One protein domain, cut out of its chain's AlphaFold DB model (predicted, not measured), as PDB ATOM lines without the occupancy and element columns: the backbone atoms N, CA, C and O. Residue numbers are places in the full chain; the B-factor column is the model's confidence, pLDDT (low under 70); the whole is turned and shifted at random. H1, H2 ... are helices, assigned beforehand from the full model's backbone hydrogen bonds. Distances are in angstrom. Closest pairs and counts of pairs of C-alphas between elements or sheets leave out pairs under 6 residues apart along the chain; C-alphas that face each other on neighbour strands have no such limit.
ATOM      1  N   SER A  89     -13.966  22.312-118.244       64.88
ATOM      2  CA  SER A  89     -15.037  22.121-119.233       64.88
ATOM      3  C   SER A  89     -15.017  20.730-119.886       64.88
ATOM      4  O   SER A  89     -16.077  20.166-120.171       64.88
ATOM      5  N   ALA A  90     -13.831  20.143-120.086       65.00
ATOM      6  CA  ALA A  90     -13.682  18.794-120.626       65.00
ATOM      7  C   ALA A  90     -14.130  17.729-119.611       65.00
ATOM      8  O   ALA A  90     -14.898  16.832-119.967       65.00
ATOM      9  N   GLN A  91     -13.748  17.876-118.338       70.75
ATOM     10  CA  GLN A  91     -14.204  16.992-117.259       70.75
ATOM     11  C   GLN A  91     -15.713  17.119-117.002       70.75
ATOM     12  O   GLN A  91     -16.398  16.106-116.871       70.75
ATOM     13  N   ALA A  92     -16.274  18.334-117.028       73.50
ATOM     14  CA  ALA A  92     -17.719  18.539-116.890       73.50
ATOM     15  C   ALA A  92     -18.516  17.894-118.042       73.50
ATOM     16  O   ALA A  92     -19.568  17.289-117.817       73.50
ATOM     17  N   ARG A  93     -18.002  17.956-119.280       72.75
ATOM     18  CA  ARG A  93     -18.606  17.270-120.438       72.75
ATOM     19  C   ARG A  93     -18.526  15.747-120.313       72.75
ATOM     20  O   ARG A  93     -19.511  15.075-120.616       72.75
ATOM     21  N   GLN A  94     -17.408  15.201-119.829       76.19
ATOM     22  CA  GLN A  94     -17.269  13.762-119.570       76.19
ATOM     23  C   GLN A  94     -18.201  13.287-118.445       76.19
ATOM     24  O   GLN A  94     -18.878  12.270-118.607       76.19
ATOM     25  N   ALA A  95     -18.330  14.048-117.357       75.56
ATOM     26  CA  ALA A  95     -19.265  13.750-116.272       75.56
ATOM     27  C   ALA A  95     -20.729  13.774-116.753       75.56
ATOM     28  O   ALA A  95     -21.506  12.867-116.443       75.56
ATOM     29  N   ALA A  96     -21.101  14.754-117.583       77.00
ATOM     30  CA  ALA A  96     -22.434  14.828-118.182       77.00
ATOM     31  C   ALA A  96     -22.709  13.667-119.158       77.00
ATOM     32  O   ALA A  96     -23.813  13.114-119.171       77.00
ATOM     33  N   ALA A  97     -21.717  13.260-119.956       77.88
ATOM     34  CA  ALA A  97     -21.827  12.103-120.844       77.88
ATOM     35  C   ALA A  97     -21.983  10.789-120.056       77.88
ATOM     36  O   ALA A  97     -22.872   9.990-120.362       77.88
ATOM     37  N   ALA A  98     -21.203  10.600-118.987       78.25
ATOM     38  CA  ALA A  98     -21.308   9.441-118.101       78.25
ATOM     39  C   ALA A  98     -22.670   9.381-117.382       78.25
ATOM     40  O   ALA A  98     -23.286   8.315-117.300       78.25
ATOM     41  N   ALA A  99     -23.195  10.522-116.926       79.19
ATOM     42  CA  ALA A  99     -24.527  10.603-116.324       79.19
ATOM     43  C   ALA A  99     -25.640  10.228-117.321       79.19
ATOM     44  O   ALA A  99     -26.566   9.485-116.978       79.19
ATOM     45  N   ARG A 100     -25.535  10.674-118.582       78.94
ATOM     46  CA  ARG A 100     -26.467  10.282-119.656       78.94
ATOM     47  C   ARG A 100     -26.395   8.782-119.955       78.94
ATOM     48  O   ARG A 100     -27.444   8.148-120.082       78.94
ATOM     49  N   ALA A 101     -25.196   8.204-120.006       75.62
ATOM     50  CA  ALA A 101     -25.005   6.769-120.217       75.62
ATOM     51  C   ALA A 101     -25.630   5.930-119.084       75.62
ATOM     52  O   ALA A 101     -26.396   5.004-119.358       75.62
ATOM     53  N   ARG A 102     -25.406   6.313-117.818       73.50
ATOM     54  CA  ARG A 102     -26.017   5.658-116.642       73.50
ATOM     55  C   ARG A 102     -27.547   5.735-116.662       73.50
ATOM     56  O   ARG A 102     -28.221   4.742-116.390       73.50
ATOM     57  N   ASN A 103     -28.113   6.882-117.040       75.88
ATOM     58  CA  ASN A 103     -29.566   7.032-117.175       75.88
ATOM     59  C   ASN A 103     -30.146   6.183-118.317       75.88
ATOM     60  O   ASN A 103     -31.245   5.647-118.181       75.88
ATOM     61  N   SER A 104     -29.415   6.023-119.422       74.44
ATOM     62  CA  SER A 104     -29.806   5.112-120.505       74.44
ATOM     63  C   SER A 104     -29.828   3.654-120.030       74.44
ATOM     64  O   SER A 104     -30.832   2.963-120.212       74.44
ATOM     65  N   GLN A 105     -28.780   3.219-119.319       66.44
ATOM     66  CA  GLN A 105     -28.699   1.872-118.744       66.44
ATOM     67  C   GLN A 105     -29.835   1.592-117.748       66.44
ATOM     68  O   GLN A 105     -30.480   0.543-117.833       66.44
ATOM     69  N   ARG A 106     -30.162   2.546-116.865       67.25
ATOM     70  CA  ARG A 106     -31.310   2.431-115.942       67.25
ATOM     71  C   ARG A 106     -32.640   2.283-116.682       67.25
ATOM     72  O   ARG A 106     -33.444   1.425-116.326       67.25
ATOM     73  N   LYS A 107     -32.857   3.054-117.752       69.69
ATOM     74  CA  LYS A 107     -34.070   2.948-118.582       69.69
ATOM     75  C   LYS A 107     -34.165   1.604-119.307       69.69
ATOM     76  O   LYS A 107     -35.269   1.091-119.476       69.69
ATOM     77  N   THR A 108     -33.044   1.019-119.728       65.44
ATOM     78  CA  THR A 108     -33.043  -0.329-120.321       65.44
ATOM     79  C   THR A 108     -33.247  -1.429-119.283       65.44
ATOM     80  O   THR A 108     -33.966  -2.383-119.568       65.44
ATOM     81  N   ALA A 109     -32.689  -1.280-118.079       63.25
ATOM     82  CA  ALA A 109     -32.860  -2.234-116.986       63.25
ATOM     83  C   ALA A 109     -34.314  -2.273-116.494       63.25
ATOM     84  O   ALA A 109     -34.882  -3.351-116.365       63.25
ATOM     85  N   ALA A 110     -34.960  -1.112-116.343       65.31
ATOM     86  CA  ALA A 110     -36.371  -1.030-115.959       65.31
ATOM     87  C   ALA A 110     -37.311  -1.712-116.973       65.31
ATOM     88  O   ALA A 110     -38.320  -2.287-116.590       65.31
ATOM     89  N   LYS A 111     -36.959  -1.706-118.267       66.94
ATOM     90  CA  LYS A 111     -37.709  -2.416-119.321       66.94
ATOM     91  C   LYS A 111     -37.430  -3.924-119.367       66.94
ATOM     92  O   LYS A 111     -38.135  -4.646-120.065       66.94
ATOM     93  N   ASN A 112     -36.377  -4.382-118.694       68.69
ATOM     94  CA  ASN A 112     -36.014  -5.798-118.583       68.69
ATOM     95  C   ASN A 112     -36.444  -6.410-117.251       68.69
ATOM     96  O   ASN A 112     -36.444  -7.634-117.133       68.69
ATOM     97  N   ALA A 113     -36.781  -5.572-116.269       82.31
ATOM     98  CA  ALA A 113     -37.258  -6.010-114.975       82.31
ATOM     99  C   ALA A 113     -38.515  -6.872-115.139       82.31
ATOM    100  O   ALA A 113     -39.382  -6.582-115.970       82.31
ATOM    101  N   ALA A 114     -38.589  -7.947-114.356       86.31
ATOM    102  CA  ALA A 114     -39.770  -8.792-114.315       86.31
ATOM    103  C   ALA A 114     -40.982  -7.942-113.878       86.31
ATOM    104  O   ALA A 114     -40.879  -7.212-112.887       86.31
ATOM    105  N   PRO A 115     -42.119  -8.003-114.596       89.25
ATOM    106  CA  PRO A 115     -43.351  -7.359-114.154       89.25
ATOM    107  C   PRO A 115     -43.744  -7.891-112.775       89.25
ATOM    108  O   PRO A 115     -43.564  -9.075-112.502       89.25
ATOM    109  N   ASN A 116     -44.308  -7.048-111.909       87.38
ATOM    110  CA  ASN A 116     -44.800  -7.526-110.619       87.38
ATOM    111  C   ASN A 116     -45.952  -8.532-110.857       87.38
ATOM    112  O   ASN A 116     -46.947  -8.151-111.484       87.38
ATOM    113  N   PRO A 117     -45.850  -9.786-110.372       85.25
ATOM    114  CA  PRO A 117     -46.845 -10.823-110.640       85.25
ATOM    115  C   PRO A 117     -48.212 -10.523-110.013       85.25
ATOM    116  O   PRO A 117     -49.224 -10.974-110.542       85.25
ATOM    117  N   ILE A 118     -48.250  -9.740-108.927       82.81
ATOM    118  CA  ILE A 118     -49.486  -9.374-108.222       82.81
ATOM    119  C   ILE A 118     -50.209  -8.246-108.968       82.81
ATOM    120  O   ILE A 118     -51.414  -8.312-109.180       82.81
ATOM    121  N   LEU A 119     -49.472  -7.216-109.399       86.75
ATOM    122  CA  LEU A 119     -50.061  -6.038-110.051       86.75
ATOM    123  C   LEU A 119     -50.340  -6.259-111.546       86.75
ATOM    124  O   LEU A 119     -51.283  -5.688-112.093       86.75
ATOM    125  N   HIS A 120     -49.530  -7.078-112.225       90.06
ATOM    126  CA  HIS A 120     -49.609  -7.288-113.673       90.06
ATOM    127  C   HIS A 120     -49.430  -8.769-114.062       90.06
ATOM    128  O   HIS A 120     -48.459  -9.121-114.743       90.06
ATOM    129  N   PRO A 121     -50.382  -9.654-113.702       81.00
ATOM    130  CA  PRO A 121     -50.241 -11.101-113.888       81.00
ATOM    131  C   PRO A 121     -50.104 -11.512-115.363       81.00
ATOM    132  O   PRO A 121     -49.273 -12.350-115.705       81.00
ATOM    133  N   ILE A 122     -50.851 -10.875-116.273       87.06
ATOM    134  CA  ILE A 122     -50.798 -11.181-117.716       87.06
ATOM    135  C   ILE A 122     -49.439 -10.794-118.320       87.06
ATOM    136  O   ILE A 122     -48.870 -11.532-119.131       87.06
ATOM    137  N   ALA A 123     -48.898  -9.640-117.917       87.62
ATOM    138  CA  ALA A 123     -47.586  -9.190-118.367       87.62
ATOM    139  C   ALA A 123     -46.481 -10.101-117.817       87.62
ATOM    140  O   ALA A 123     -45.557 -10.446-118.553       87.62
ATOM    141  N   PHE A 124     -46.605 -10.545-116.563       88.88
ATOM    142  CA  PHE A 124     -45.678 -11.486-115.942       88.88
ATOM    143  C   PHE A 124     -45.660 -12.842-116.659       88.88
ATOM    144  O   PHE A 124     -44.589 -13.303-117.047       88.88
ATOM    145  N   VAL A 125     -46.821 -13.446-116.934       89.44
ATOM    146  CA  VAL A 125     -46.903 -14.722-117.679       89.44
ATOM    147  C   VAL A 125     -46.283 -14.588-119.071       89.44
ATOM    148  O   VAL A 125     -45.542 -15.465-119.516       89.44
ATOM    149  N   SER A 126     -46.540 -13.468-119.748       90.94
ATOM    150  CA  SER A 126     -45.962 -13.181-121.065       90.94
ATOM    151  C   SER A 126     -44.437 -13.016-120.998       90.94
ATOM    152  O   SER A 126     -43.728 -13.519-121.869       90.94
ATOM    153  N   TRP A 127     -43.919 -12.369-119.947       92.56
ATOM    154  CA  TRP A 127     -42.483 -12.233-119.681       92.56
ATOM    155  C   TRP A 127     -41.817 -13.588-119.391       92.56
ATOM    156  O   TRP A 127     -40.775 -13.886-119.976       92.56
ATOM    157  N   VAL A 128     -42.435 -14.439-118.563       90.19
ATOM    158  CA  VAL A 128     -41.944 -15.798-118.263       90.19
ATOM    159  C   VAL A 128     -41.899 -16.642-119.534       90.19
ATOM    160  O   VAL A 128     -40.874 -17.253-119.833       90.19
ATOM    161  N   ARG A 129     -42.976 -16.632-120.328       89.69
ATOM    162  CA  ARG A 129     -43.035 -17.379-121.591       89.69
ATOM    163  C   ARG A 129     -41.949 -16.937-122.568       89.69
ATOM    164  O   ARG A 129     -41.283 -17.782-123.149       89.69
ATOM    165  N   TRP A 130     -41.719 -15.632-122.688       90.12
ATOM    166  CA  TRP A 130     -40.637 -15.092-123.511       90.12
ATOM    167  C   TRP A 130     -39.244 -15.533-123.028       90.12
ATOM    168  O   TRP A 130     -38.394 -15.868-123.853       90.12
ATOM    169  N   ARG A 131     -39.004 -15.588-121.709       86.88
ATOM    170  CA  ARG A 131     -37.736 -16.089-121.143       86.88
ATOM    171  C   ARG A 131     -37.523 -17.571-121.444       86.88
ATOM    172  O   ARG A 131     -36.427 -17.935-121.859       86.88
ATOM    173  N   ILE A 132     -38.561 -18.391-121.281       87.19
ATOM    174  CA  ILE A 132     -38.521 -19.824-121.613       87.19
ATOM    175  C   ILE A 132     -38.264 -20.009-123.107       87.19
ATOM    176  O   ILE A 132     -37.395 -20.791-123.478       87.19
ATOM    177  N   ASP A 133     -38.963 -19.259-123.962       85.31
ATOM    178  CA  ASP A 133     -38.778 -19.339-125.410       85.31
ATOM    179  C   ASP A 133     -37.334 -19.004-125.802       85.31
ATOM    180  O   ASP A 133     -36.767 -19.715-126.622       85.31
ATOM    181  N   ILE A 134     -36.710 -17.979-125.205       82.88
ATOM    182  CA  ILE A 134     -35.295 -17.652-125.463       82.88
ATOM    183  C   ILE A 134     -34.359 -18.746-124.959       82.88
ATOM    184  O   ILE A 134     -33.414 -19.099-125.662       82.88
ATOM    185  N   TRP A 135     -34.605 -19.269-123.761       83.19
ATOM    186  CA  TRP A 135     -33.775 -20.319-123.178       83.19
ATOM    187  C   TRP A 135     -33.816 -21.598-124.026       83.19
ATOM    188  O   TRP A 135     -32.769 -22.139-124.375       83.19
ATOM    189  N   LEU A 136     -35.011 -22.010-124.463       85.94
ATOM    190  CA  LEU A 136     -35.194 -23.138-125.378       85.94
ATOM    191  C   LEU A 136     -34.523 -22.893-126.731       85.94
ATOM    192  O   LEU A 136     -33.905 -23.796-127.284       85.94
ATOM    193  N   LEU A 137     -34.625 -21.674-127.264       85.88
ATOM    194  CA  LEU A 137     -33.965 -21.305-128.517       85.88
ATOM    195  C   LEU A 137     -32.447 -21.383-128.400       85.88
ATOM    196  O   LEU A 137     -31.786 -21.708-129.381       85.88
ATOM    197  N   GLY A 138     -31.913 -21.080-127.216       82.06
ATOM    198  CA  GLY A 138     -30.493 -21.194-126.957       82.06
ATOM    199  C   GLY A 138     -30.010 -22.619-126.824       82.06
ATOM    200  O   GLY A 138     -29.048 -22.984-127.487       82.06
ATOM    201  N   HIS A 139     -30.744 -23.451-126.089       79.19
ATOM    202  CA  HIS A 139     -30.449 -24.880-126.033       79.19
ATOM    203  C   HIS A 139     -30.509 -25.542-127.414       79.19
ATOM    204  O   HIS A 139     -29.595 -26.270-127.784       79.19
ATOM    205  N   LEU A 140     -31.526 -25.225-128.222       78.31
ATOM    206  CA  LEU A 140     -31.649 -25.746-129.589       78.31
ATOM    207  C   LEU A 140     -30.552 -25.240-130.541       78.31
ATOM    208  O   LEU A 140     -30.345 -25.841-131.592       78.31
ATOM    209  N   ALA A 141     -29.867 -24.141-130.211       77.88
ATOM    210  CA  ALA A 141     -28.753 -23.616-130.998       77.88
ATOM    211  C   ALA A 141     -27.407 -24.305-130.690       77.88
ATOM    212  O   ALA A 141     -26.396 -23.931-131.281       77.88
ATOM    213  N   GLY A 142     -27.395 -25.326-129.822       59.66
ATOM    214  CA  GLY A 142     -26.260 -26.235-129.641       59.66
ATOM    215  C   GLY A 142     -25.220 -25.812-128.603       59.66
ATOM    216  O   GLY A 142     -24.291 -26.571-128.357       59.66
ATOM    217  N   GLU A 143     -25.379 -24.661-127.948       59.94
ATOM    218  CA  GLU A 143     -24.544 -24.247-126.814       59.94
ATOM    219  C   GLU A 143     -25.385 -23.464-125.799       59.94
ATOM    220  O   GLU A 143     -26.303 -22.730-126.176       59.94
ATOM    221  N   MET A 144     -25.076 -23.602-124.503       57.94
ATOM    222  CA  MET A 144     -25.661 -22.749-123.466       57.94
ATOM    223  C   MET A 144     -25.312 -21.296-123.788       57.94
ATOM    224  O   MET A 144     -24.186 -20.870-123.534       57.94
ATOM    225  N   LEU A 145     -26.258 -20.543-124.365       59.47
ATOM    226  CA  LEU A 145     -26.052 -19.119-124.604       59.47
ATOM    227  C   LEU A 145     -25.634 -18.473-123.287       59.47
ATOM    228  O   LEU A 145     -26.372 -18.507-122.299       59.47
ATOM    229  N   THR A 146     -24.461 -17.858-123.300       67.31
ATOM    230  CA  THR A 146     -23.990 -17.062-122.173       67.31
ATOM    231  C   THR A 146     -24.968 -15.909-121.925       67.31
ATOM    232  O   THR A 146     -25.627 -15.423-122.851       67.31
ATOM    233  N   ASP A 147     -25.067 -15.413-120.687       58.03
ATOM    234  CA  ASP A 147     -25.966 -14.293-120.343       58.03
ATOM    235  C   ASP A 147     -25.776 -13.065-121.259       58.03
ATOM    236  O   ASP A 147     -26.717 -12.310-121.527       58.03
ATOM    237  N   VAL A 148     -24.565 -12.892-121.796       61.88
ATOM    238  CA  VAL A 148     -24.208 -11.851-122.768       61.88
ATOM    239  C   VAL A 148     -24.867 -12.093-124.126       61.88
ATOM    240  O   VAL A 148     -25.439 -11.168-124.709       61.88
ATOM    241  N   GLU A 149     -24.837 -13.323-124.633       64.12
ATOM    242  CA  GLU A 149     -25.493 -13.679-125.890       64.12
ATOM    243  C   GLU A 149     -27.017 -13.606-125.744       64.12
ATOM    244  O   GLU A 149     -27.681 -13.067-126.630       64.12
ATOM    245  N   ILE A 150     -27.573 -14.028-124.600       66.56
ATOM    246  CA  ILE A 150     -28.999 -13.847-124.276       66.56
ATOM    247  C   ILE A 150     -29.351 -12.359-124.325       66.56
ATOM    248  O   ILE A 150     -30.339 -11.970-124.955       66.56
ATOM    249  N   PHE A 151     -28.535 -11.501-123.710       63.59
ATOM    250  CA  PHE A 151     -28.739 -10.055-123.722       63.59
ATOM    251  C   PHE A 151     -28.696  -9.464-125.142       63.59
ATOM    252  O   PHE A 151     -29.539  -8.628-125.490       63.59
ATOM    253  N   LEU A 152     -27.766  -9.915-125.989       68.38
ATOM    254  CA  LEU A 152     -27.666  -9.487-127.388       68.38
ATOM    255  C   LEU A 152     -28.859  -9.965-128.223       68.38
ATOM    256  O   LEU A 152     -29.424  -9.168-128.979       68.38
ATOM    257  N   LEU A 153     -29.310 -11.204-128.030       64.19
ATOM    258  CA  LEU A 153     -30.493 -11.752-128.696       64.19
ATOM    259  C   LEU A 153     -31.760 -10.993-128.279       64.19
ATOM    260  O   LEU A 153     -32.562 -10.596-129.127       64.19
ATOM    261  N   CYS A 154     -31.894 -10.679-126.985       65.31
ATOM    262  CA  CYS A 154     -32.969  -9.840-126.447       65.31
ATOM    263  C   CYS A 154     -32.953  -8.428-127.044       65.31
ATOM    264  O   CYS A 154     -34.006  -7.858-127.336       65.31
ATOM    265  N   LYS A 155     -31.765  -7.841-127.228       62.41
ATOM    266  CA  LYS A 155     -31.591  -6.517-127.840       62.41
ATOM    267  C   LYS A 155     -31.945  -6.531-129.329       62.41
ATOM    268  O   LYS A 155     -32.498  -5.551-129.828       62.41
ATOM    269  N   TRP A 156     -31.660  -7.629-130.026       56.91
ATOM    270  CA  TRP A 156     -31.907  -7.766-131.460       56.91
ATOM    271  C   TRP A 156     -33.375  -8.091-131.783       56.91
ATOM    272  O   TRP A 156     -33.967  -7.440-132.644       56.91
ATOM    273  N   ALA A 157     -34.011  -8.976-131.006       57.12
ATOM    274  CA  ALA A 157     -35.435  -9.318-131.120       57.12
ATOM    275  C   ALA A 157     -36.392  -8.152-130.793       57.12
ATOM    276  O   ALA A 157     -37.582  -8.220-131.083       57.12
ATOM    277  N   ARG A 158     -35.884  -7.063-130.200       54.34
ATOM    278  CA  ARG A 158     -36.638  -5.829-129.910       54.34
ATOM    279  C   ARG A 158     -36.714  -4.848-131.071       54.34
ATOM    280  O   ARG A 158     -37.354  -3.805-130.934       54.34
ATOM    281  N   ARG A 159     -36.067  -5.135-132.204       54.38
ATOM    282  CA  ARG A 159     -36.278  -4.335-133.411       54.38
ATOM    283  C   ARG A 159     -37.702  -4.609-133.916       54.38
ATOM    284  O   ARG A 159     -38.019  -5.769-134.164       54.38
ATOM    285  N   PRO A 160     -38.544  -3.578-134.107       42.66
ATOM    286  CA  PRO A 160     -39.983  -3.729-134.371       42.66
ATOM    287  C   PRO A 160     -40.330  -4.471-135.672       42.66
ATOM    288  O   PRO A 160     -41.498  -4.711-135.945       42.66
ATOM    289  N   GLN A 161     -39.333  -4.851-136.474       38.12
ATOM    290  CA  GLN A 161     -39.519  -5.506-137.765       38.12
ATOM    291  C   GLN A 161     -39.105  -6.983-137.804       38.12
ATOM    292  O   GLN A 161     -39.217  -7.609-138.857       38.12
ATOM    293  N   VAL A 162     -38.635  -7.575-136.699       44.62
ATOM    294  CA  VAL A 162     -38.110  -8.949-136.740       44.62
ATOM    295  C   VAL A 162     -38.913  -9.873-135.835       44.62
ATOM    296  O   VAL A 162     -38.854  -9.801-134.613       44.62
ATOM    297  N   HIS A 163     -39.655 -10.791-136.457       47.66
ATOM    298  CA  HIS A 163     -40.329 -11.878-135.755       47.66
ATOM    299  C   HIS A 163     -39.269 -12.733-135.025       47.66
ATOM    300  O   HIS A 163     -38.314 -13.162-135.676       47.66
ATOM    301  N   PRO A 164     -39.420 -13.052-133.725       49.28
ATOM    302  CA  PRO A 164     -38.374 -13.708-132.925       49.28
ATOM    303  C   PRO A 164     -37.880 -15.044-133.508       49.28
ATOM    304  O   PRO A 164     -36.697 -15.357-133.432       49.28
ATOM    305  N   ARG A 165     -38.757 -15.792-134.193       48.84
ATOM    306  CA  ARG A 165     -38.385 -17.012-134.932       48.84
ATOM    307  C   ARG A 165     -37.504 -16.748-136.154       48.84
ATOM    308  O   ARG A 165     -36.561 -17.490-136.388       48.84
ATOM    309  N   ARG A 166     -37.791 -15.695-136.928       54.44
ATOM    310  CA  ARG A 166     -36.930 -15.283-138.050       54.44
ATOM    311  C   ARG A 166     -35.589 -14.780-137.535       54.44
ATOM    312  O   ARG A 166     -34.574 -15.089-138.142       54.44
ATOM    313  N   ALA A 167     -35.599 -14.077-136.402       56.03
ATOM    314  CA  ALA A 167     -34.398 -13.514-135.818       56.03
ATOM    315  C   ALA A 167     -33.356 -14.593-135.466       56.03
ATOM    316  O   ALA A 167     -32.187 -14.505-135.845       56.03
ATOM    317  N   ALA A 168     -33.804 -15.643-134.784       53.41
ATOM    318  CA  ALA A 168     -32.938 -16.732-134.355       53.41
ATOM    319  C   ALA A 168     -32.356 -17.533-135.523       53.41
ATOM    320  O   ALA A 168     -31.169 -17.839-135.512       53.41
ATOM    321  N   LEU A 169     -33.153 -17.781-136.568       52.53
ATOM    322  CA  LEU A 169     -32.672 -18.451-137.777       52.53
ATOM    323  C   LEU A 169     -31.547 -17.655-138.452       52.53
ATOM    324  O   LEU A 169     -30.521 -18.234-138.787       52.53
ATOM    325  N   THR A 170     -31.673 -16.327-138.567       59.81
ATOM    326  CA  THR A 170     -30.586 -15.484-139.102       59.81
ATOM    327  C   THR A 170     -29.320 -15.498-138.247       59.81
ATOM    328  O   THR A 170     -28.229 -15.455-138.805       59.81
ATOM    329  N   PHE A 171     -29.438 -15.557-136.918       51.53
ATOM    330  CA  PHE A 171     -28.274 -15.578-136.026       51.53
ATOM    331  C   PHE A 171     -27.503 -16.902-136.138       51.53
ATOM    332  O   PHE A 171     -26.282 -16.894-136.291       51.53
ATOM    333  N   VAL A 172     -28.222 -18.028-136.175       55.41
ATOM    334  CA  VAL A 172     -27.631 -19.356-136.404       55.41
ATOM    335  C   VAL A 172     -26.992 -19.435-137.797       55.41
ATOM    336  O   VAL A 172     -25.866 -19.908-137.927       55.41
ATOM    337  N   SER A 173     -27.635 -18.884-138.835       54.16
ATOM    338  CA  SER A 173     -27.050 -18.812-140.185       54.16
ATOM    339  C   SER A 173     -25.808 -17.916-140.277       54.16
ATOM    340  O   SER A 173     -24.944 -18.169-141.114       54.16
ATOM    341  N   PHE A 174     -25.701 -16.877-139.442       52.00
ATOM    342  CA  PHE A 174     -24.521 -16.008-139.397       52.00
ATOM    343  C   PHE A 174     -23.329 -16.705-138.727       52.00
ATOM    344  O   PHE A 174     -22.201 -16.554-139.185       52.00
ATOM    345  N   ARG A 175     -23.585 -17.512-137.687       49.88
ATOM    346  CA  ARG A 175     -22.562 -18.294-136.970       49.88
ATOM    347  C   ARG A 175     -22.099 -19.532-137.751       49.88
ATOM    348  O   ARG A 175     -20.945 -19.917-137.634       49.88
TER     349      ARG A 175
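What this domain is: This is residues 89 to 175 of the 319 residues of an uncharacterized protein of Jaminaea rosea (UniProt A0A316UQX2). A long single helix, H1, sticks out as a free arm, with residues 89 to 107 standing free, from a small, loosely gathered body of three helices. In that body H2 is the long helix, and the shorter H3 and H4 come near it at Ile 134 and Leu 137. The printed part has 87 residues with four named helices in the order H1, H2, H3, H4 and no named strand; its class is all helix. The whole is loose, with a radius of gyration of the C-alphas of 16.8 A, and spans 51 by 40 by 26 A.

Where its parts are: H1, residues 89 to 110, begins at C-alpha 89 (-15.037, 22.121, -119.233) and is 31.7 A long. H2, residues 121 to 140, begins at C-alpha 121 (-50.241, -11.101, -113.888) and is 28.4 A long. H3, residues 147 to 156, measures 14.2 A. H4, residues 164 to 175, measures 17.0 A and ends at C-alpha 175 (-22.562, -18.294, -136.970).

How they stand to each other: H1 is apart from H2, H3 and H4. H2 and H3 are close but not clearly touching, the closest C-alphas being those of Ile 134 and Ile 150, 7.5 A apart. They run opposite ways at a steep tilt of 68 degrees, only just short of about perpendicular. H2 and H4 are close but not clearly touching, with C-alphas 137 and 168 closest at 7.5 A; they run the same way at a shallow tilt of 26 degrees. H3 and H4 are close but not clearly touching, with C-alphas 156 and 167 closest at 7.6 A; they run opposite ways at a steep tilt of 61 degrees. In H1, H2, H3 and H4 every O i to N i+4 pair is within hydrogen-bond range.

The domain as a whole: The two C-alphas farthest apart, those of Ser 89 and Leu 140, are 51.7 A apart. The printed part has no cut, and its three links are short but not tight. The mean pLDDT of the printed part is 70.4; residues 89 to 90, 105 to 112 and 142 to 175 are under 70.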